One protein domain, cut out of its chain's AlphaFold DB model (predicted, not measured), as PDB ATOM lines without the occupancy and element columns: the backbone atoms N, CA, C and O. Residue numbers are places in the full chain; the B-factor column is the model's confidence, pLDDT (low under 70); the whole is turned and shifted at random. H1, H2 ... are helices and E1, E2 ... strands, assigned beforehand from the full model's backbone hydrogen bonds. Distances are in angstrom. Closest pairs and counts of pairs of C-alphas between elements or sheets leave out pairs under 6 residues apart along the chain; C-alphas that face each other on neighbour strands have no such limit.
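AT A GLANCE: This is residues 2 to 162 of the 164 residues of the protein "Hypothetical protein" of Rotaria sp. Silwood2 (UniProt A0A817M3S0). What does the model look like? Four long helices, H1 to H4, stand side by side as an up-and-down bundle, each running against the one before it, and H4 runs on well past the other three as an arm that makes much of the length. At the far end of that arm a small hairpin of two short strands, E1 and E2, folds back beside the last turns of H4. What is it made of? The printed part has 161 residues with four named helices and then two named strands, antiparallel in the order E1 - E2, and its class is mostly helix. How large is it? It is only just loose, close to extended, with a radius of gyration of the C-alphas of 22.4 A and spans of 82 by 27 by 24 A.

IN THESE COORDINATES: Where do the first helices run? H1 is residues 2 to 31, 44.1 A long, with C-alpha 2 at (277.268, 236.111, 248.980). H2 is residues 36 to 66, 45.0 A, and H3 is residues 70 to 98, 42.3 A. What comes after them? H4 is residues 104 to 147, 64.1 A, from C-alpha 104 at (285.627, 271.179, 254.096) to C-alpha 147 at (297.573, 214.531, 226.697). E1 is residues 151 to 153, 6.6 A, and E2 is residues 159 to 161, 6.4 A.

HOW THE PARTS SIT: How do the helices meet? H1 and H2, a helical hairpin, touch at a shallow tilt of 1 degrees, closest at the C-alphas of Thr 31 and Gln 39, 4.9 A apart. H3 touches H2 with residues 72 to 80 alone, closest at C-alphas 73 and 64, 5.1 A. H4 touches H3, closest at C-alphas 124 and 74, 5.5 A, and H1, closest at C-alphas 106 and 22, 7.1 A. Which helices do not meet? H1 and H3 are near each other, with 7 pairs of C-alphas within 10 A, while H2 and H4 are apart. How do the strands pair? In the hairpin E1 and E2, N 160 and O 152 are within hydrogen-bond range at 3.2 A. Are the helix backbones well formed? Every O i to N i+4 pair is within hydrogen-bond range in H2, H3 and H4, and 23 of 26 are in H1.

THE WHOLE: How far does it reach? The two C-alphas farthest apart, those of Ser 34 and Cys 149, are 81.7 A apart. Is the printed part continuous? It has no cut, and its five links are tight. Where is confidence low? The mean pLDDT of the printed part is 71.5, and 50 residues are under 70, among them residues 22 to 34, 98 to 107 and 144 to 162.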
ATOM      1  N   LYS A   2     278.364 235.311 248.381       69.62
ATOM      2  CA  LYS A   2     277.268 236.111 248.980       69.62
ATOM      3  C   LYS A   2     277.760 237.316 249.808       69.62
ATOM      4  O   LYS A   2     277.278 238.420 249.596       69.62
ATOM      5  N   ASN A   3     278.792 237.130 250.637       77.06
ATOM      6  CA  ASN A   3     279.367 238.214 251.450       77.06
ATOM      7  C   ASN A   3     279.980 239.346 250.603       77.06
ATOM      8  O   ASN A   3     279.809 240.510 250.933       77.06
ATOM      9  N   ILE A   4     280.649 239.024 249.487       75.12
ATOM     10  CA  ILE A   4     281.265 240.028 248.595       75.12
ATOM     11  C   ILE A   4     280.184 240.846 247.883       75.12
ATOM     12  O   ILE A   4     280.289 242.066 247.814       75.12
ATOM     13  N   ARG A   5     279.115 240.188 247.414       78.56
ATOM     14  CA  ARG A   5     277.967 240.872 246.797       78.56
ATOM     15  C   ARG A   5     277.312 241.844 247.772       78.56
ATOM     16  O   ARG A   5     277.057 242.981 247.407       78.56
ATOM     17  N   PHE A   6     277.092 241.412 249.012       81.50
ATOM     18  CA  PHE A   6     276.509 242.263 250.047       81.50
ATOM     19  C   PHE A   6     277.373 243.496 250.332       81.50
ATOM     20  O   PHE A   6     276.851 244.605 250.375       81.50
ATOM     21  N   ILE A   7     278.694 243.318 250.455       80.56
ATOM     22  CA  ILE A   7     279.637 244.426 250.661       80.56
ATOM     23  C   ILE A   7     279.568 245.422 249.498       80.56
ATOM     24  O   ILE A   7     279.459 246.617 249.745       80.56
ATOM     25  N   LEU A   8     279.581 244.946 248.248       75.75
ATOM     26  CA  LEU A   8     279.500 245.813 247.068       75.75
ATOM     27  C   LEU A   8     278.172 246.582 247.004       75.75
ATOM     28  O   LEU A   8     278.176 247.790 246.797       75.75
ATOM     29  N   VAL A   9     277.036 245.924 247.254       81.44
ATOM     30  CA  VAL A   9     275.722 246.594 247.266       81.44
ATOM     31  C   VAL A   9     275.621 247.629 248.387       81.44
ATOM     32  O   VAL A   9     275.136 248.742 248.167       81.44
ATOM     33  N   PHE A  10     276.106 247.294 249.583       83.06
ATOM     34  CA  PHE A  10     276.151 248.225 250.708       83.06
ATOM     35  C   PHE A  10     277.004 249.455 250.379       83.06
ATOM     36  O   PHE A  10     276.567 250.586 250.586       83.06
ATOM     37  N   LEU A  11     278.175 249.231 249.776       77.88
ATOM     38  CA  LEU A  11     279.068 250.283 249.306       77.88
ATOM     39  C   LEU A  11     278.343 251.234 248.337       77.88
ATOM     40  O   LEU A  11     278.370 252.446 248.528       77.88
ATOM     41  N   HIS A  12     277.629 250.695 247.342       73.56
ATOM     42  CA  HIS A  12     276.895 251.503 246.354       73.56
ATOM     43  C   HIS A  12     275.762 252.311 246.981       73.56
ATOM     44  O   HIS A  12     275.515 253.447 246.587       73.56
ATOM     45  N   THR A  13     275.093 251.745 247.981       80.06
ATOM     46  CA  THR A  13     274.040 252.456 248.709       80.06
ATOM     47  C   THR A  13     274.619 253.667 249.445       80.06
ATOM     48  O   THR A  13     274.044 254.753 249.380       80.06
ATOM     49  N   ILE A  14     275.793 253.519 250.075       79.62
ATOM     50  CA  ILE A  14     276.510 254.639 250.703       79.62
ATOM     51  C   ILE A  14     276.869 255.704 249.664       79.62
ATOM     52  O   ILE A  14     276.638 256.883 249.915       79.62
ATOM     53  N   ILE A  15     277.375 255.309 248.491       72.69
ATOM     54  CA  ILE A  15     277.741 256.250 247.421       72.69
ATOM     55  C   ILE A  15     276.543 257.090 246.984       72.69
ATOM     56  O   ILE A  15     276.661 258.311 246.909       72.69
ATOM     57  N   ILE A  16     275.384 256.466 246.750       76.00
ATOM     58  CA  ILE A  16     274.162 257.183 246.358       76.00
ATOM     59  C   ILE A  16     273.791 258.222 247.422       76.00
ATOM     60  O   ILE A  16     273.541 259.384 247.089       76.00
ATOM     61  N   VAL A  17     273.793 257.833 248.701       80.12
ATOM     62  CA  VAL A  17     273.466 258.737 249.815       80.12
ATOM     63  C   VAL A  17     274.467 259.891 249.886       80.12
ATOM     64  O   VAL A  17     274.067 261.054 249.925       80.12
ATOM     65  N   CYS A  18     275.764 259.594 249.839       72.69
ATOM     66  CA  CYS A  18     276.825 260.594 249.877       72.69
ATOM     67  C   CYS A  18     276.752 261.564 248.689       72.69
ATOM     68  O   CYS A  18     276.782 262.777 248.890       72.69
ATOM     69  N   ALA A  19     276.603 261.059 247.464       70.12
ATOM     70  CA  ALA A  19     276.486 261.882 246.264       70.12
ATOM     71  C   ALA A  19     275.259 262.806 246.322       70.12
ATOM     72  O   ALA A  19     275.357 263.988 245.991       70.12
ATOM     73  N   THR A  20     274.127 262.294 246.818       72.69
ATOM     74  CA  THR A  20     272.895 263.075 247.013       72.69
ATOM     75  C   THR A  20     273.104 264.217 248.007       72.69
ATOM     76  O   THR A  20     272.697 265.350 247.737       72.69
ATOM     77  N   ILE A  21     273.777 263.944 249.133       71.19
ATOM     78  CA  ILE A  21     274.106 264.965 250.137       71.19
ATOM     79  C   ILE A  21     275.072 266.000 249.553       71.19
ATOM     80  O   ILE A  21     274.842 267.188 249.741       71.19
ATOM     81  N   ASN A  22     276.114 265.598 248.817       67.00
ATOM     82  CA  ASN A  22     277.103 266.529 248.255       67.00
ATOM     83  C   ASN A  22     276.514 267.470 247.191       67.00
ATOM     84  O   ASN A  22     276.909 268.628 247.072       67.00
ATOM     85  N   LEU A  23     275.538 266.992 246.421       66.00
ATOM     86  CA  LEU A  23     274.854 267.815 245.430       66.00
ATOM     87  C   LEU A  23     273.995 268.921 246.087       66.00
ATOM     88  O   LEU A  23     273.735 269.952 245.463       66.00
ATOM     89  N   HIS A  24     273.556 268.738 247.338       66.06
ATOM     90  CA  HIS A  24     272.586 269.621 247.997       66.06
ATOM     91  C   HIS A  24     273.148 271.011 248.394       66.06
ATOM     92  O   HIS A  24     272.476 272.006 248.107       66.06
ATOM     93  N   PRO A  25     274.356 271.149 248.984       58.12
ATOM     94  CA  PRO A  25     274.982 272.445 249.257       58.12
ATOM     95  C   PRO A  25     275.233 273.286 248.002       58.12
ATOM     96  O   PRO A  25     275.098 274.513 248.042       58.12
ATOM     97  N   HIS A  26     275.574 272.635 246.883       61.25
ATOM     98  CA  HIS A  26     275.847 273.314 245.613       61.25
ATOM     99  C   HIS A  26     274.581 273.983 245.068       61.25
ATOM    100  O   HIS A  26     274.598 275.156 244.696       61.25
ATOM    101  N   LEU A  27     273.441 273.289 245.172       58.25
ATOM    102  CA  LEU A  27     272.126 273.856 244.877       58.25
ATOM    103  C   LEU A  27     271.875 275.129 245.693       58.25
ATOM    104  O   LEU A  27     271.575 276.164 245.109       58.25
ATOM    105  N   THR A  28     272.072 275.082 247.017       58.66
ATOM    106  CA  THR A  28     271.822 276.232 247.906       58.66
ATOM    107  C   THR A  28     272.712 277.440 247.622       58.66
ATOM    108  O   THR A  28     272.253 278.576 247.756       58.66
ATOM    109  N   ARG A  29     273.969 277.235 247.202       61.41
ATOM    110  CA  ARG A  29     274.864 278.342 246.824       61.41
ATOM    111  C   ARG A  29     274.397 279.024 245.539       61.41
ATOM    112  O   ARG A  29     274.409 280.249 245.469       61.41
ATOM    113  N   VAL A  30     273.931 278.255 244.553       57.88
ATOM    114  CA  VAL A  30     273.475 278.803 243.266       57.88
ATOM    115  C   VAL A  30     272.047 279.360 243.341       57.88
ATOM    116  O   VAL A  30     271.746 280.356 242.685       57.88
ATOM    117  N   THR A  31     271.170 278.805 244.186       55.78
ATOM    118  CA  THR A  31     269.813 279.339 244.417       55.78
ATOM    119  C   THR A  31     269.788 280.639 245.215       55.78
ATOM    120  O   THR A  31     268.781 281.331 245.193       55.78
ATOM    121  N   ASN A  32     270.881 281.014 245.882       56.97
ATOM    122  CA  ASN A  32     271.011 282.330 246.514       56.97
ATOM    123  C   ASN A  32     271.481 283.427 245.536       56.97
ATOM    124  O   ASN A  32     271.589 284.589 245.925       56.97
ATOM    125  N   ALA A  33     271.752 283.095 244.268       60.66
ATOM    126  CA  ALA A  33     272.046 284.091 243.242       60.66
ATOM    127  C   ALA A  33     270.768 284.852 242.850       60.66
ATOM    128  O   ALA A  33     269.724 284.241 242.653       60.66
ATOM    129  N   SER A  34     270.845 286.172 242.670       60.19
ATOM    130  CA  SER A  34     269.698 287.039 242.338       60.19
ATOM    131  C   SER A  34     269.080 286.803 240.948       60.19
ATOM    132  O   SER A  34     268.028 287.353 240.634       60.19
ATOM    133  N   ASP A  35     269.714 285.985 240.105       75.12
ATOM    134  CA  ASP A  35     269.313 285.742 238.720       75.12
ATOM    135  C   ASP A  35     268.474 284.458 238.591       75.12
ATOM    136  O   ASP A  35     269.003 283.342 238.532       75.12
ATOM    137  N   HIS A  36     267.151 284.617 238.516       73.06
ATOM    138  CA  HIS A  36     266.178 283.519 238.433       73.06
ATOM    139  C   HIS A  36     266.473 282.496 237.321       73.06
ATOM    140  O   HIS A  36     266.216 281.303 237.498       73.06
ATOM    141  N   LYS A  37     267.041 282.919 236.181       69.25
ATOM    142  CA  LYS A  37     267.375 281.998 235.080       69.25
ATOM    143  C   LYS A  37     268.525 281.059 235.450       69.25
ATOM    144  O   LYS A  37     268.505 279.886 235.078       69.25
ATOM    145  N   LYS A  38     269.505 281.551 236.213       66.69
ATOM    146  CA  LYS A  38     270.633 280.745 236.703       66.69
ATOM    147  C   LYS A  38     270.193 279.769 237.792       66.69
ATOM    148  O   LYS A  38     270.653 278.631 237.783       66.69
ATOM    149  N   GLN A  39     269.254 280.172 238.651       66.31
ATOM    150  CA  GLN A  39     268.672 279.285 239.664       66.31
ATOM    151  C   GLN A  39     267.959 278.083 239.027       66.31
ATOM    152  O   GLN A  39     268.241 276.944 239.387       66.31
ATOM    153  N   ILE A  40     267.078 278.320 238.045       71.31
ATOM    154  CA  ILE A  40     266.330 277.245 237.371       71.31
ATOM    155  C   ILE A  40     267.282 276.283 236.650       71.31
ATOM    156  O   ILE A  40     267.136 275.069 236.780       71.31
ATOM    157  N   SER A  41     268.283 276.808 235.935       71.00
ATOM    158  CA  SER A  41     269.285 275.987 235.242       71.00
ATOM    159  C   SER A  41     270.079 275.097 236.211       71.00
ATOM    160  O   SER A  41     270.264 273.906 235.957       71.00
ATOM    161  N   ALA A  42     270.482 275.637 237.364       66.94
ATOM    162  CA  ALA A  42     271.210 274.886 238.383       66.94
ATOM    163  C   ALA A  42     270.355 273.804 239.056       66.94
ATOM    164  O   ALA A  42     270.837 272.693 239.268       66.94
ATOM    165  N   ILE A  43     269.078 274.096 239.330       70.50
ATOM    166  CA  ILE A  43     268.127 273.104 239.850       70.50
ATOM    167  C   ILE A  43     267.916 271.978 238.838       70.50
ATOM    168  O   ILE A  43     267.958 270.805 239.206       70.50
ATOM    169  N   LEU A  44     267.747 272.311 237.556       71.25
ATOM    170  CA  LEU A  44     267.590 271.309 236.505       71.25
ATOM    171  C   LEU A  44     268.840 270.419 236.394       71.25
ATOM    172  O   LEU A  44     268.723 269.195 236.346       71.25
ATOM    173  N   GLY A  45     270.035 271.020 236.421       70.44
ATOM    174  CA  GLY A  45     271.308 270.296 236.416       70.44
ATOM    175  C   GLY A  45     271.485 269.381 237.631       70.44
ATOM    176  O   GLY A  45     271.932 268.245 237.484       70.44
ATOM    177  N   TYR A  46     271.071 269.831 238.819       72.50
ATOM    178  CA  TYR A  46     271.049 269.018 240.037       72.50
ATOM    179  C   TYR A  46     270.147 267.788 239.890       72.50
ATOM    180  O   TYR A  46     270.593 266.671 240.151       72.50
ATOM    181  N   VAL A  47     268.904 267.976 239.430       74.00
ATOM    182  CA  VAL A  47     267.937 266.878 239.266       74.00
ATOM    183  C   VAL A  47     268.443 265.861 238.244       74.00
ATOM    184  O   VAL A  47     268.394 264.660 238.502       74.00
ATOM    185  N   ILE A  48     268.985 266.325 237.114       77.81
ATOM    186  CA  ILE A  48     269.555 265.446 236.085       77.81
ATOM    187  C   ILE A  48     270.735 264.651 236.649       77.81
ATOM    188  O   ILE A  48     270.770 263.432 236.498       77.81
ATOM    189  N   ASN A  49     271.669 265.304 237.348       72.88
ATOM    190  CA  ASN A  49     272.813 264.620 237.953       72.88
ATOM    191  C   ASN A  49     272.372 263.576 238.985       72.88
ATOM    192  O   ASN A  49     272.883 262.457 238.977       72.88
ATOM    193  N   LEU A  50     271.389 263.903 239.826       76.94
ATOM    194  CA  LEU A  50     270.847 262.981 240.821       76.94
ATOM    195  C   LEU A  50     270.209 261.744 240.171       76.94
ATOM    196  O   LEU A  50     270.464 260.616 240.601       76.94
ATOM    197  N   ILE A  51     269.415 261.942 239.114       78.25
ATOM    198  CA  ILE A  51     268.795 260.853 238.348       78.25
ATOM    199  C   ILE A  51     269.875 259.982 237.700       78.25
ATOM    200  O   ILE A  51     269.845 258.761 237.856       78.25
ATOM    201  N   CYS A  52     270.852 260.591 237.023       77.56
ATOM    202  CA  CYS A  52     271.940 259.872 236.361       77.56
ATOM    203  C   CYS A  52     272.739 259.011 237.348       77.56
ATOM    204  O   CYS A  52     272.952 257.827 237.089       77.56
ATOM    205  N   ILE A  53     273.130 259.573 238.496       77.56
ATOM    206  CA  ILE A  53     273.860 258.856 239.554       77.56
ATOM    207  C   ILE A  53     273.014 257.697 240.088       77.56
ATOM    208  O   ILE A  53     273.494 256.567 240.178       77.56
ATOM    209  N   THR A  54     271.738 257.944 240.384       78.06
ATOM    210  CA  THR A  54     270.845 256.916 240.934       78.06
ATOM    211  C   THR A  54     270.651 255.760 239.954       78.06
ATOM    212  O   THR A  54     270.793 254.602 240.348       78.06
ATOM    213  N   ILE A  55     270.379 256.044 238.676       82.12
ATOM    214  CA  ILE A  55     270.226 255.018 237.631       82.12
ATOM    215  C   ILE A  55     271.525 254.226 237.471       82.12
ATOM    216  O   ILE A  55     271.493 252.996 237.463       82.12
ATOM    217  N   TYR A  56     272.663 254.916 237.399       81.25
ATOM    218  CA  TYR A  56     273.975 254.299 237.225       81.25
ATOM    219  C   TYR A  56     274.322 253.315 238.354       81.25
ATOM    220  O   TYR A  56     274.653 252.150 238.103       81.25
ATOM    221  N   HIS A  57     274.193 253.745 239.612       78.88
ATOM    222  CA  HIS A  57     274.495 252.882 240.754       78.88
ATOM    223  C   HIS A  57     273.442 251.782 240.942       78.88
ATOM    224  O   HIS A  57     273.808 250.659 241.277       78.88
ATOM    225  N   THR A  58     272.162 252.044 240.655       80.81
ATOM    226  CA  THR A  58     271.104 251.017 240.719       80.81
ATOM    227  C   THR A  58     271.323 249.923 239.674       80.81
ATOM    228  O   THR A  58     271.254 248.740 240.005       80.81
ATOM    229  N   ALA A  59     271.657 250.289 238.433       81.50
ATOM    230  CA  ALA A  59     271.997 249.328 237.383       81.50
ATOM    231  C   ALA A  59     273.202 248.463 237.783       81.50
ATOM    232  O   ALA A  59     273.199 247.252 237.566       81.50
ATOM    233  N   SER A  60     274.193 249.065 238.441       78.44
ATOM    234  CA  SER A  60     275.376 248.355 238.932       78.44
ATOM    235  C   SER A  60     275.054 247.411 240.098       78.44
ATOM    236  O   SER A  60     275.518 246.272 240.103       78.44
ATOM    237  N   ILE A  61     274.195 247.823 241.040       81.44
ATOM    238  CA  ILE A  61     273.673 246.957 242.115       81.44
ATOM    239  C   ILE A  61     272.961 245.741 241.517       81.44
ATOM    240  O   ILE A  61     273.237 244.612 241.921       81.44
ATOM    241  N   ILE A  62     272.076 245.957 240.538       82.06
ATOM    242  CA  ILE A  62     271.348 244.882 239.850       82.06
ATOM    243  C   ILE A  62     272.341 243.944 239.155       82.06
ATOM    244  O   ILE A  62     272.278 242.731 239.358       82.06
ATOM    245  N   ALA A  63     273.300 244.490 238.401       79.12
ATOM    246  CA  ALA A  63     274.317 243.699 237.720       79.12
ATOM    247  C   ALA A  63     275.110 242.831 238.710       79.12
ATOM    248  O   ALA A  63     275.203 241.621 238.520       79.12
ATOM    249  N   VAL A  64     275.606 243.396 239.816       82.06
ATOM    250  CA  VAL A  64     276.350 242.652 240.848       82.06
ATOM    251  C   VAL A  64     275.479 241.598 241.542       82.06
ATOM    252  O   VAL A  64     275.949 240.491 241.822       82.06
ATOM    253  N   TRP A  65     274.215 241.915 241.834       84.12
ATOM    254  CA  TRP A  65     273.324 241.030 242.586       84.12
ATOM    255  C   TRP A  65     272.925 239.788 241.788       84.12
ATOM    256  O   TRP A  65     272.990 238.665 242.306       84.12
ATOM    257  N   PHE A  66     272.561 239.988 240.520       82.81
ATOM    258  CA  PHE A  66     272.069 238.932 239.636       82.81
ATOM    259  C   PHE A  66     273.167 238.222 238.836       82.81
ATOM    260  O   PHE A  66     272.900 237.168 238.259       82.81
ATOM    261  N   SER A  67     274.407 238.722 238.854       81.62
ATOM    262  CA  SER A  67     275.549 238.027 238.255       81.62
ATOM    263  C   SER A  67     275.706 236.623 238.835       81.62
ATOM    264  O   SER A  67     275.804 236.431 240.053       81.62
ATOM    265  N   ARG A  68     275.749 235.612 237.967       76.31
ATOM    266  CA  ARG A  68     276.041 234.230 238.375       76.31
ATOM    267  C   ARG A  68     277.543 233.998 238.510       76.31
ATOM    268  O   ARG A  68     277.949 233.318 239.450       76.31
ATOM    269  N   TYR A  69     278.343 234.640 237.660       76.12
ATOM    270  CA  TYR A  69     279.780 234.411 237.544       76.12
ATOM    271  C   TYR A  69     280.615 235.526 238.189       76.12
ATOM    272  O   TYR A  69     280.227 236.695 238.191       76.12
ATOM    273  N   ASP A  70     281.793 235.169 238.713       72.19
ATOM    274  CA  ASP A  70     282.748 236.127 239.298       72.19
ATOM    275  C   ASP A  70     283.230 237.158 238.252       72.19
ATOM    276  O   ASP A  70     283.446 238.322 238.589       72.19
ATOM    277  N   ALA A  71     283.321 236.770 236.973       71.19
ATOM    278  CA  ALA A  71     283.713 237.648 235.867       71.19
ATOM    279  C   ALA A  71     282.717 238.795 235.608       71.19
ATOM    280  O   ALA A  71     283.131 239.927 235.349       71.19
ATOM    281  N   ASP A  72     281.415 238.538 235.739       74.12
ATOM    282  CA  ASP A  72     280.385 239.568 235.573       74.12
ATOM    283  C   ASP A  72     280.402 240.557 236.743       74.12
ATOM    284  O   ASP A  72     280.274 241.765 236.546       74.12
ATOM    285  N   ILE A  73     280.668 240.062 237.958       77.19
ATOM    286  CA  ILE A  73     280.859 240.894 239.155       77.19
ATOM    287  C   ILE A  73     282.091 241.793 238.985       77.19
ATOM    288  O   ILE A  73     282.024 242.978 239.314       77.19
ATOM    289  N   ILE A  74     283.193 241.267 238.436       75.06
ATOM    290  CA  ILE A  74     284.395 242.047 238.095       75.06
ATOM    291  C   ILE A  74     284.060 243.126 237.064       75.06
ATOM    292  O   ILE A  74     284.429 244.280 237.257       75.06
ATOM    293  N   ARG A  75     283.337 242.783 235.990       73.75
ATOM    294  CA  ARG A  75     282.966 243.743 234.940       73.75
ATOM    295  C   ARG A  75     282.058 244.849 235.484       73.75
ATOM    296  O   ARG A  75     282.322 246.017 235.217       73.75
ATOM    297  N   ALA A  76     281.041 244.502 236.272       74.50
ATOM    298  CA  ALA A  76     280.145 245.471 236.902       74.50
ATOM    299  C   ALA A  76     280.898 246.388 237.880       74.50
ATOM    300  O   ALA A  76     280.736 247.605 237.829       74.50
ATOM    301  N   SER A  77     281.790 245.823 238.701       73.81
ATOM    302  CA  SER A  77     282.639 246.592 239.626       73.81
ATOM    303  C   SER A  77     283.651 247.480 238.887       73.81
ATOM    304  O   SER A  77     283.941 248.590 239.322       73.81
ATOM    305  N   GLY A  78     284.175 247.023 237.748       72.50
ATOM    306  CA  GLY A  78     285.108 247.772 236.905       72.50
ATOM    307  C   GLY A  78     284.460 248.953 236.186       72.50
ATOM    308  O   GLY A  78     285.028 250.043 236.172       72.50
ATOM    309  N   ILE A  79     283.253 248.766 235.637       75.31
ATOM    310  CA  ILE A  79     282.456 249.876 235.090       75.31
ATOM    311  C   ILE A  79     282.233 250.910 236.191       75.31
ATOM    312  O   ILE A  79     282.517 252.086 235.976       75.31
ATOM    313  N   LEU A  80     281.852 250.454 237.391       70.69
ATOM    314  CA  LEU A  80     281.636 251.312 238.552       70.69
ATOM    315  C   LEU A  80     282.835 252.215 238.865       70.69
ATOM    316  O   LEU A  80     282.665 253.431 238.943       70.69
ATOM    317  N   LEU A  81     284.031 251.621 238.969       71.56
ATOM    318  CA  LEU A  81     285.297 252.320 239.223       71.56
ATOM    319  C   LEU A  81     285.541 253.455 238.227       71.56
ATOM    320  O   LEU A  81     285.980 254.536 238.613       71.56
ATOM    321  N   ILE A  82     285.251 253.213 236.948       75.19
ATOM    322  CA  ILE A  82     285.441 254.210 235.893       75.19
ATOM    323  C   ILE A  82     284.465 255.375 236.080       75.19
ATOM    324  O   ILE A  82     284.878 256.529 235.996       75.19
ATOM    325  N   GLY A  83     283.192 255.100 236.372       72.00
ATOM    326  CA  GLY A  83     282.207 256.157 236.619       72.00
ATOM    327  C   GLY A  83     282.539 257.018 237.837       72.00
ATOM    328  O   GLY A  83     282.458 258.241 237.751       72.00
ATOM    329  N   GLU A  84     282.974 256.412 238.944       70.50
ATOM    330  CA  GLU A  84     283.396 257.155 240.142       70.50
ATOM    331  C   GLU A  84     284.641 258.004 239.883       70.50
ATOM    332  O   GLU A  84     284.693 259.173 240.267       70.50
ATOM    333  N   LEU A  85     285.624 257.455 239.165       73.06
ATOM    334  CA  LEU A  85     286.820 258.196 238.778       73.06
ATOM    335  C   LEU A  85     286.466 259.419 237.919       73.06
ATOM    336  O   LEU A  85     286.968 260.515 238.169       73.06
ATOM    337  N   LEU A  86     285.572 259.256 236.938       72.88
ATOM    338  CA  LEU A  86     285.107 260.357 236.093       72.88
ATOM    339  C   LEU A  86     284.365 261.432 236.898       72.88
ATOM    340  O   LEU A  86     284.545 262.617 236.619       72.88
ATOM    341  N   GLN A  87     283.586 261.054 237.916       70.81
ATOM    342  CA  GLN A  87     282.925 262.009 238.813       70.81
ATOM    343  C   GLN A  87     283.934 262.819 239.637       70.81
ATOM    344  O   GLN A  87     283.816 264.042 239.716       70.81
ATOM    345  N   VAL A  88     284.950 262.165 240.210       70.88
ATOM    346  CA  VAL A  88     286.015 262.851 240.962       70.88
ATOM    347  C   VAL A  88     286.799 263.799 240.050       70.88
ATOM    348  O   VAL A  88     287.037 264.947 240.419       70.88
ATOM    349  N   ILE A  89     287.150 263.362 238.836       75.31
ATOM    350  CA  ILE A  89     287.836 264.208 237.848       75.31
ATOM    351  C   ILE A  89     286.972 265.416 237.473       75.31
ATOM    352  O   ILE A  89     287.469 266.541 237.473       75.31
ATOM    353  N   ALA A  90     285.681 265.213 237.191       73.38
ATOM    354  CA  ALA A  90     284.761 266.299 236.864       73.38
ATOM    355  C   ALA A  90     284.664 267.328 238.003       73.38
ATOM    356  O   ALA A  90     284.670 268.533 237.744       73.38
ATOM    357  N   LEU A  91     284.648 266.864 239.258       71.38
ATOM    358  CA  LEU A  91     284.669 267.723 240.440       71.38
ATOM    359  C   LEU A  91     285.962 268.548 240.509       71.38
ATOM    360  O   LEU A  91     285.905 269.767 240.649       71.38
ATOM    361  N   ILE A  92     287.127 267.911 240.353       71.31
ATOM    362  CA  ILE A  92     288.428 268.597 240.377       71.31
ATOM    363  C   ILE A  92     288.511 269.652 239.266       71.31
ATOM    364  O   ILE A  92     288.926 270.783 239.525       71.31
ATOM    365  N   ILE A  93     288.085 269.314 238.044       74.12
ATOM    366  CA  ILE A  93     288.059 270.246 236.907       74.12
ATOM    367  C   ILE A  93     287.160 271.445 237.218       74.12
ATOM    368  O   ILE A  93     287.578 272.579 237.001       74.12
ATOM    369  N   HIS A  94     285.961 271.218 237.764       72.88
ATOM    370  CA  HIS A  94     285.034 272.288 238.135       72.88
ATOM    371  C   HIS A  94     285.668 273.287 239.116       72.88
ATOM    372  O   HIS A  94     285.682 274.487 238.843       72.88
ATOM    373  N   TYR A  95     286.262 272.797 240.209       68.38
ATOM    374  CA  TYR A  95     286.928 273.651 241.200       68.38
ATOM    375  C   TYR A  95     288.162 274.366 240.633       68.38
ATOM    376  O   TYR A  95     288.372 275.550 240.898       68.38
ATOM    377  N   THR A  96     288.942 273.679 239.794       73.19
ATOM    378  CA  THR A  96     290.136 274.256 239.154       73.19
ATOM    379  C   THR A  96     289.771 275.386 238.192       73.19
ATOM    380  O   THR A  96     290.407 276.440 238.206       73.19
ATOM    381  N   LEU A  97     288.733 275.198 237.369       70.56
ATOM    382  CA  LEU A  97     288.294 276.195 236.389       70.56
ATOM    383  C   LEU A  97     287.612 277.400 237.044       70.56
ATOM    384  O   LEU A  97     287.838 278.531 236.613       70.56
ATOM    385  N   ASN A  98     286.826 277.180 238.099       69.00
ATOM    386  CA  ASN A  98     286.103 278.253 238.784       69.00
ATOM    387  C   ASN A  98     286.943 278.986 239.843       69.00
ATOM    388  O   ASN A  98     286.472 279.967 240.412       69.00
ATOM    389  N   LYS A  99     288.192 278.553 240.087       69.56
ATOM    390  CA  LYS A  99     289.089 279.092 241.132       69.56
ATOM    391  C   LYS A  99     288.448 279.105 242.526       69.56
ATOM    392  O   LYS A  99     288.808 279.920 243.375       69.56
ATOM    393  N   GLU A 100     287.491 278.216 242.756       68.94
ATOM    394  CA  GLU A 100     286.825 278.073 244.042       68.94
ATOM    395  C   GLU A 100     287.709 277.234 244.968       68.94
ATOM    396  O   GLU A 100     288.325 276.252 244.546       68.94
ATOM    397  N   GLN A 101     287.791 277.614 246.243       68.38
ATOM    398  CA  GLN A 101     288.428 276.755 247.235       68.38
ATOM    399  C   GLN A 101     287.536 275.542 247.486       68.38
ATOM    400  O   GLN A 101     286.330 275.682 247.687       68.38
ATOM    401  N   ILE A 102     288.147 274.358 247.509       65.62
ATOM    402  CA  ILE A 102     287.489 273.144 247.985       65.62
ATOM    403  C   ILE A 102     287.148 273.385 249.458       65.62
ATOM    404  O   ILE A 102     288.045 273.522 250.294       65.62
ATOM    405  N   GLY A 103     285.863 273.489 249.776       64.56
ATOM    406  CA  GLY A 103     285.409 273.609 251.151       64.56
ATOM    407  C   GLY A 103     285.561 272.286 251.904       64.56
ATOM    408  O   GLY A 103     285.790 271.215 251.335       64.56
ATOM    409  N   GLY A 104     285.433 272.351 253.232       65.75
ATOM    410  CA  GLY A 104     285.627 271.179 254.096       65.75
ATOM    411  C   GLY A 104     284.659 270.028 253.794       65.75
ATOM    412  O   GLY A 104     285.047 268.863 253.874       65.75
ATOM    413  N   GLY A 105     283.425 270.348 253.389       64.44
ATOM    414  CA  GLY A 105     282.436 269.354 252.968       64.44
ATOM    415  C   GLY A 105     282.867 268.622 251.700       64.44
ATOM    416  O   GLY A 105     282.874 267.394 251.676       64.44
ATOM    417  N   GLU A 106     283.305 269.354 250.673       64.31
ATOM    418  CA  GLU A 106     283.725 268.749 249.408       64.31
ATOM    419  C   GLU A 106     285.024 267.937 249.562       64.31
ATOM    420  O   GLU A 106     285.158 266.869 248.964       64.31
ATOM    421  N   GLY A 107     285.937 268.369 250.440       67.50
ATOM    422  CA  GLY A 107     287.137 267.608 250.804       67.50
ATOM    423  C   GLY A 107     286.827 266.271 251.491       67.50
ATOM    424  O   GLY A 107     287.407 265.245 251.135       67.50
ATOM    425  N   PHE A 108     285.868 266.250 252.423       70.19
ATOM    426  CA  PHE A 108     285.401 265.013 253.063       70.19
ATOM    427  C   PHE A 108     284.812 264.028 252.041       70.19
ATOM    428  O   PHE A 108     285.091 262.829 252.104       70.19
ATOM    429  N   PHE A 109     284.072 264.531 251.049       67.81
ATOM    430  CA  PHE A 109     283.550 263.698 249.966       67.81
ATOM    431  C   PHE A 109     284.651 263.106 249.091       67.81
ATOM    432  O   PHE A 109     284.593 261.916 248.798       67.81
ATOM    433  N   ILE A 110     285.674 263.881 248.720       70.81
ATOM    434  CA  ILE A 110     286.814 263.365 247.946       70.81
ATOM    435  C   ILE A 110     287.503 262.213 248.692       70.81
ATOM    436  O   ILE A 110     287.826 261.195 248.082       70.81
ATOM    437  N   ILE A 111     287.676 262.336 250.012       74.75
ATOM    438  CA  ILE A 111     288.267 261.277 250.843       74.75
ATOM    439  C   ILE A 111     287.383 260.025 250.841       74.75
ATOM    440  O   ILE A 111     287.890 258.924 250.628       74.75
ATOM    441  N   ILE A 112     286.067 260.179 251.034       71.88
ATOM    442  CA  ILE A 112     285.118 259.060 250.986       71.88
ATOM    443  C   ILE A 112     285.170 258.370 249.619       71.88
ATOM    444  O   ILE A 112     285.382 257.162 249.568       71.88
ATOM    445  N   PHE A 113     285.058 259.117 248.519       71.50
ATOM    446  CA  PHE A 113     285.154 258.562 247.165       71.50
ATOM    447  C   PHE A 113     286.494 257.855 246.927       71.50
ATOM    448  O   PHE A 113     286.512 256.766 246.363       71.50
ATOM    449  N   GLY A 114     287.607 258.401 247.424       72.50
ATOM    450  CA  GLY A 114     288.915 257.746 247.356       72.50
ATOM    451  C   GLY A 114     288.966 256.408 248.103       72.50
ATOM    452  O   GLY A 114     289.490 255.425 247.579       72.50
ATOM    453  N   LEU A 115     288.384 256.333 249.304       74.38
ATOM    454  CA  LEU A 115     288.294 255.088 250.079       74.38
ATOM    455  C   LEU A 115     287.398 254.041 249.398       74.38
ATOM    456  O   LEU A 115     287.695 252.842 249.435       74.38
ATOM    457  N   LEU A 116     286.315 254.486 248.762       71.81
ATOM    458  CA  LEU A 116     285.373 253.633 248.033       71.81
ATOM    459  C   LEU A 116     286.001 253.083 246.745       71.81
ATOM    460  O   LEU A 116     285.929 251.876 246.496       71.81
ATOM    461  N   LEU A 117     286.719 253.933 246.004       74.62
ATOM    462  CA  LEU A 117     287.530 253.548 244.850       74.62
ATOM    463  C   LEU A 117     288.563 252.488 245.255       74.62
ATOM    464  O   LEU A 117     288.638 251.421 244.644       74.62
ATOM    465  N   LEU A 118     289.311 252.735 246.334       80.44
ATOM    466  CA  LEU A 118     290.316 251.801 246.843       80.44
ATOM    467  C   LEU A 118     289.700 250.447 247.226       80.44
ATOM    468  O   LEU A 118     290.220 249.396 246.852       80.44
ATOM    469  N   THR A 119     288.572 250.461 247.937       75.31
ATOM    470  CA  THR A 119     287.863 249.238 248.346       75.31
ATOM    471  C   THR A 119     287.410 248.432 247.131       75.31
ATOM    472  O   THR A 119     287.601 247.213 247.081       75.31
ATOM    473  N   THR A 120     286.870 249.105 246.117       72.25
ATOM    474  CA  THR A 120     286.400 248.461 244.887       72.25
ATOM    475  C   THR A 120     287.564 247.901 244.063       72.25
ATOM    476  O   THR A 120     287.458 246.781 243.559       72.25
ATOM    477  N   ILE A 121     288.713 248.591 244.003       80.06
ATOM    478  CA  ILE A 121     289.952 248.065 243.396       80.06
ATOM    479  C   ILE A 121     290.391 246.781 244.108       80.06
ATOM    480  O   ILE A 121     290.645 245.775 243.449       80.06
ATOM    481  N   LEU A 122     290.437 246.783 245.444       82.12
ATOM    482  CA  LEU A 122     290.862 245.617 246.225       82.12
ATOM    483  C   LEU A 122     289.942 244.408 246.016       82.12
ATOM    484  O   LEU A 122     290.425 243.283 245.869       82.12
ATOM    485  N   ILE A 123     288.624 244.621 245.984       77.19
ATOM    486  CA  ILE A 123     287.649 243.551 245.725       77.19
ATOM    487  C   ILE A 123     287.811 243.018 244.298       77.19
ATOM    488  O   ILE A 123     287.892 241.802 244.108       77.19
ATOM    489  N   THR A 124     287.911 243.912 243.313       79.12
ATOM    490  CA  THR A 124     288.076 243.551 241.898       79.12
ATOM    491  C   THR A 124     289.366 242.764 241.681       79.12
ATOM    492  O   THR A 124     289.344 241.717 241.040       79.12
ATOM    493  N   PHE A 125     290.473 243.202 242.287       81.38
ATOM    494  CA  PHE A 125     291.761 242.515 242.226       81.38
ATOM    495  C   PHE A 125     291.696 241.107 242.828       81.38
ATOM    496  O   PHE A 125     292.115 240.146 242.186       81.38
ATOM    497  N   ARG A 126     291.110 240.948 244.024       81.75
ATOM    498  CA  ARG A 126     290.953 239.626 244.662       81.75
ATOM    499  C   ARG A 126     290.101 238.672 243.823       81.75
ATOM    500  O   ARG A 126     290.405 237.482 243.740       81.75
ATOM    501  N   LEU A 127     289.031 239.174 243.205       80.19
ATOM    502  CA  LEU A 127     288.194 238.378 242.306       80.19
ATOM    503  C   LEU A 127     288.941 238.011 241.017       80.19
ATOM    504  O   LEU A 127     288.839 236.871 240.562       80.19
ATOM    505  N   ALA A 128     289.722 238.936 240.455       76.50
ATOM    506  CA  ALA A 128     290.541 238.689 239.273       76.50
ATOM    507  C   ALA A 128     291.631 237.643 239.545       76.50
ATOM    508  O   ALA A 128     291.802 236.726 238.749       76.50
ATOM    509  N   GLU A 129     292.304 237.709 240.697       83.31
ATOM    510  CA  GLU A 129     293.287 236.703 241.114       83.31
ATOM    511  C   GLU A 129     292.641 235.314 241.237       83.31
ATOM    512  O   GLU A 129     293.169 234.326 240.724       83.31
ATOM    513  N   LYS A 130     291.464 235.233 241.870       78.56
ATOM    514  CA  LYS A 130     290.712 233.979 242.000       78.56
ATOM    515  C   LYS A 130     290.294 233.424 240.635       78.56
ATOM    516  O   LYS A 130     290.423 232.224 240.403       78.56
ATOM    517  N   THR A 131     289.830 234.292 239.738       77.06
ATOM    518  CA  THR A 131     289.422 233.918 238.375       77.06
ATOM    519  C   THR A 131     290.621 233.444 237.556       77.06
ATOM    520  O   THR A 131     290.542 232.401 236.918       77.06
ATOM    521  N   SER A 132     291.755 234.138 237.649       78.44
ATOM    522  CA  SER A 132     293.007 233.769 236.983       78.44
ATOM    523  C   SER A 132     293.529 232.407 237.456       78.44
ATOM    524  O   SER A 132     293.826 231.544 236.634       78.44
ATOM    525  N   LYS A 133     293.545 232.145 238.774       78.56
ATOM    526  CA  LYS A 133     293.902 230.819 239.318       78.56
ATOM    527  C   LYS A 133     292.966 229.724 238.809       78.56
ATOM    528  O   LYS A 133     293.427 228.649 238.441       78.56
ATOM    529  N   HIS A 134     291.663 229.996 238.770       77.25
ATOM    530  CA  HIS A 134     290.682 229.036 238.274       77.25
ATOM    531  C   HIS A 134     290.867 228.741 236.777       77.25
ATOM    532  O   HIS A 134     290.904 227.576 236.396       77.25
ATOM    533  N   GLN A 135     291.076 229.770 235.951       73.12
ATOM    534  CA  GLN A 135     291.381 229.615 234.527       73.12
ATOM    535  C   GLN A 135     292.686 228.852 234.292       73.12
ATOM    536  O   GLN A 135     292.734 227.995 233.418       73.12
ATOM    537  N   ASN A 136     293.726 229.114 235.087       78.44
ATOM    538  CA  ASN A 136     294.994 228.397 234.977       78.44
ATOM    539  C   ASN A 136     294.834 226.911 235.344       78.44
ATOM    540  O   ASN A 136     295.339 226.045 234.639       78.44
ATOM    541  N   ASN A 137     294.059 226.599 236.388       77.00
ATOM    542  CA  ASN A 137     293.745 225.214 236.750       77.00
ATOM    543  C   ASN A 137     292.930 224.507 235.658       77.00
ATOM    544  O   ASN A 137     293.228 223.364 235.323       77.00
ATOM    545  N   LEU A 138     291.933 225.182 235.073       73.81
ATOM    546  CA  LEU A 138     291.166 224.655 233.939       73.81
ATOM    547  C   LEU A 138     292.053 224.442 232.709       73.81
ATOM    548  O   LEU A 138     291.924 223.429 232.032       73.81
ATOM    549  N   MET A 139     292.989 225.352 232.442       76.94
ATOM    550  CA  MET A 139     293.960 225.220 231.358       76.94
ATOM    551  C   MET A 139     294.925 224.053 231.598       76.94
ATOM    552  O   MET A 139     295.187 223.294 230.673       76.94
ATOM    553  N   GLN A 140     295.414 223.850 232.824       76.44
ATOM    554  CA  GLN A 140     296.232 222.682 233.173       76.44
ATOM    555  C   GLN A 140     295.451 221.375 233.029       76.44
ATOM    556  O   GLN A 140     295.970 220.416 232.466       76.44
ATOM    557  N   LEU A 141     294.195 221.349 233.482       74.88
ATOM    558  CA  LEU A 141     293.296 220.214 233.275       74.88
ATOM    559  C   LEU A 141     293.053 219.958 231.788       74.88
ATOM    560  O   LEU A 141     293.074 218.803 231.386       74.88
ATOM    561  N   LYS A 142     292.904 221.007 230.969       69.06
ATOM    562  CA  LYS A 142     292.806 220.895 229.508       69.06
ATOM    563  C   LYS A 142     294.058 220.288 228.892       69.06
ATOM    564  O   LYS A 142     293.958 219.377 228.092       69.06
ATOM    565  N   LEU A 143     295.234 220.769 229.286       72.62
ATOM    566  CA  LEU A 143     296.510 220.256 228.785       72.62
ATOM    567  C   LEU A 143     296.719 218.788 229.183       72.62
ATOM    568  O   LEU A 143     297.218 218.000 228.385       72.62
ATOM    569  N   LEU A 144     296.305 218.405 230.396       68.44
ATOM    570  CA  LEU A 144     296.315 217.012 230.847       68.44
ATOM    571  C   LEU A 144     295.299 216.161 230.070       68.44
ATOM    572  O   LEU A 144     295.635 215.064 229.636       68.44
ATOM    573  N   ALA A 145     294.094 216.677 229.849       63.53
ATOM    574  CA  ALA A 145     293.050 216.070 229.028       63.53
ATOM    575  C   ALA A 145     293.483 215.850 227.571       63.53
ATOM    576  O   ALA A 145     293.343 214.750 227.054       63.53
ATOM    577  N   ASP A 146     294.082 216.851 226.933       64.12
ATOM    578  CA  ASP A 146     294.603 216.752 225.567       64.12
ATOM    579  C   ASP A 146     295.778 215.751 225.489       64.12
ATOM    580  O   ASP A 146     296.004 215.130 224.451       64.12
ATOM    581  N   SER A 147     296.509 215.544 226.596       65.69
ATOM    582  CA  SER A 147     297.573 214.531 226.697       65.69
ATOM    583  C   SER A 147     297.063 213.101 226.948       65.69
ATOM    584  O   SER A 147     297.760 212.138 226.630       65.69
ATOM    585  N   VAL A 148     295.845 212.947 227.482       60.53
ATOM    586  CA  VAL A 148     295.185 211.664 227.765       60.53
ATOM    587  C   VAL A 148     293.955 211.561 226.867       60.53
ATOM    588  O   VAL A 148     292.871 211.992 227.239       60.53
ATOM    589  N   CYS A 149     294.139 211.009 225.665       55.69
ATOM    590  CA  CYS A 149     293.107 210.838 224.634       55.69
ATOM    591  C   CYS A 149     291.721 210.495 225.236       55.69
ATOM    592  O   CYS A 149     291.536 209.377 225.715       55.69
ATOM    593  N   GLY A 150     290.764 211.441 225.242       55.25
ATOM    594  CA  GLY A 150     289.370 211.156 225.632       55.25
ATOM    595  C   GLY A 150     288.589 212.193 226.454       55.25
ATOM    596  O   GLY A 150     287.415 211.953 226.722       55.25
ATOM    597  N   ILE A 151     289.156 213.337 226.853       53.84
ATOM    598  CA  ILE A 151     288.385 214.375 227.570       53.84
ATOM    599  C   ILE A 151     288.057 215.521 226.605       53.84
ATOM    600  O   ILE A 151     288.950 216.242 226.168       53.84
ATOM    601  N   SER A 152     286.775 215.704 226.271       55.47
ATOM    602  CA  SER A 152     286.318 216.865 225.500       55.47
ATOM    603  C   SER A 152     285.857 217.978 226.435       55.47
ATOM    604  O   SER A 152     285.015 217.764 227.308       55.47
ATOM    605  N   MET A 153     286.358 219.187 226.213       54.50
ATOM    606  CA  MET A 153     285.775 220.402 226.782       54.50
ATOM    607  C   MET A 153     284.457 220.705 226.068       54.50
ATOM    608  O   MET A 153     284.417 220.665 224.835       54.50
ATOM    609  N   ASP A 154     283.400 221.010 226.812       55.75
ATOM    610  CA  ASP A 154     282.186 221.555 226.211       55.75
ATOM    611  C   ASP A 154     282.393 223.016 225.750       55.75
ATOM    612  O   ASP A 154     283.437 223.639 225.975       55.75
ATOM    613  N   ASN A 155     281.383 223.583 225.083       54.72
ATOM    614  CA  ASN A 155     281.402 224.984 224.637       54.72
ATOM    615  C   ASN A 155     281.402 226.003 225.799       54.72
ATOM    616  O   ASN A 155     281.517 227.202 225.547       54.72
ATOM    617  N   GLU A 156     281.278 225.550 227.049       56.66
ATOM    618  CA  GLU A 156     281.225 226.370 228.261       56.66
ATOM    619  C   GLU A 156     282.500 226.236 229.125       56.66
ATOM    620  O   GLU A 156     282.578 226.819 230.206       56.66
ATOM    621  N   ASN A 157     283.549 225.577 228.603       57.12
ATOM    622  CA  ASN A 157     284.818 225.282 229.283       57.12
ATOM    623  C   ASN A 157     284.682 224.385 230.530       57.12
ATOM    624  O   ASN A 157     285.572 224.395 231.390       57.12
ATOM    625  N   GLU A 158     283.622 223.587 230.634       53.34
ATOM    626  CA  GLU A 158     283.541 222.516 231.620       53.34
ATOM    627  C   GLU A 158     284.129 221.210 231.043       53.34
ATOM    628  O   GLU A 158     283.902 220.856 229.879       53.34
ATOM    629  N   PRO A 159     284.941 220.474 231.825       53.62
ATOM    630  CA  PRO A 159     285.478 219.194 231.389       53.62
ATOM    631  C   PRO A 159     284.375 218.132 231.422       53.62
ATOM    632  O   PRO A 159     284.022 217.605 232.477       53.62
ATOM    633  N   THR A 160     283.858 217.781 230.250       55.31
ATOM    634  CA  THR A 160     282.946 216.646 230.070       55.31
ATOM    635  C   THR A 160     283.725 215.363 229.793       55.31
ATOM    636  O   THR A 160     284.522 215.268 228.859       55.31
ATOM    637  N   LEU A 161     283.487 214.348 230.620       50.22
ATOM    638  CA  LEU A 161     284.059 213.013 230.454       50.22
ATOM    639  C   LEU A 161     283.262 212.271 229.371       50.22
ATOM    640  O   LEU A 161     282.098 211.937 229.589       50.22
ATOM    641  N   ILE A 162     283.876 212.010 228.212       52.38
ATOM    642  CA  ILE A 162     283.302 211.091 227.225       52.38
ATOM    643  C   ILE A 162     283.608 209.672 227.714       52.38
ATOM    644  O   ILE A 162     284.722 209.173 227.565       52.38
TER     645      ILE A 162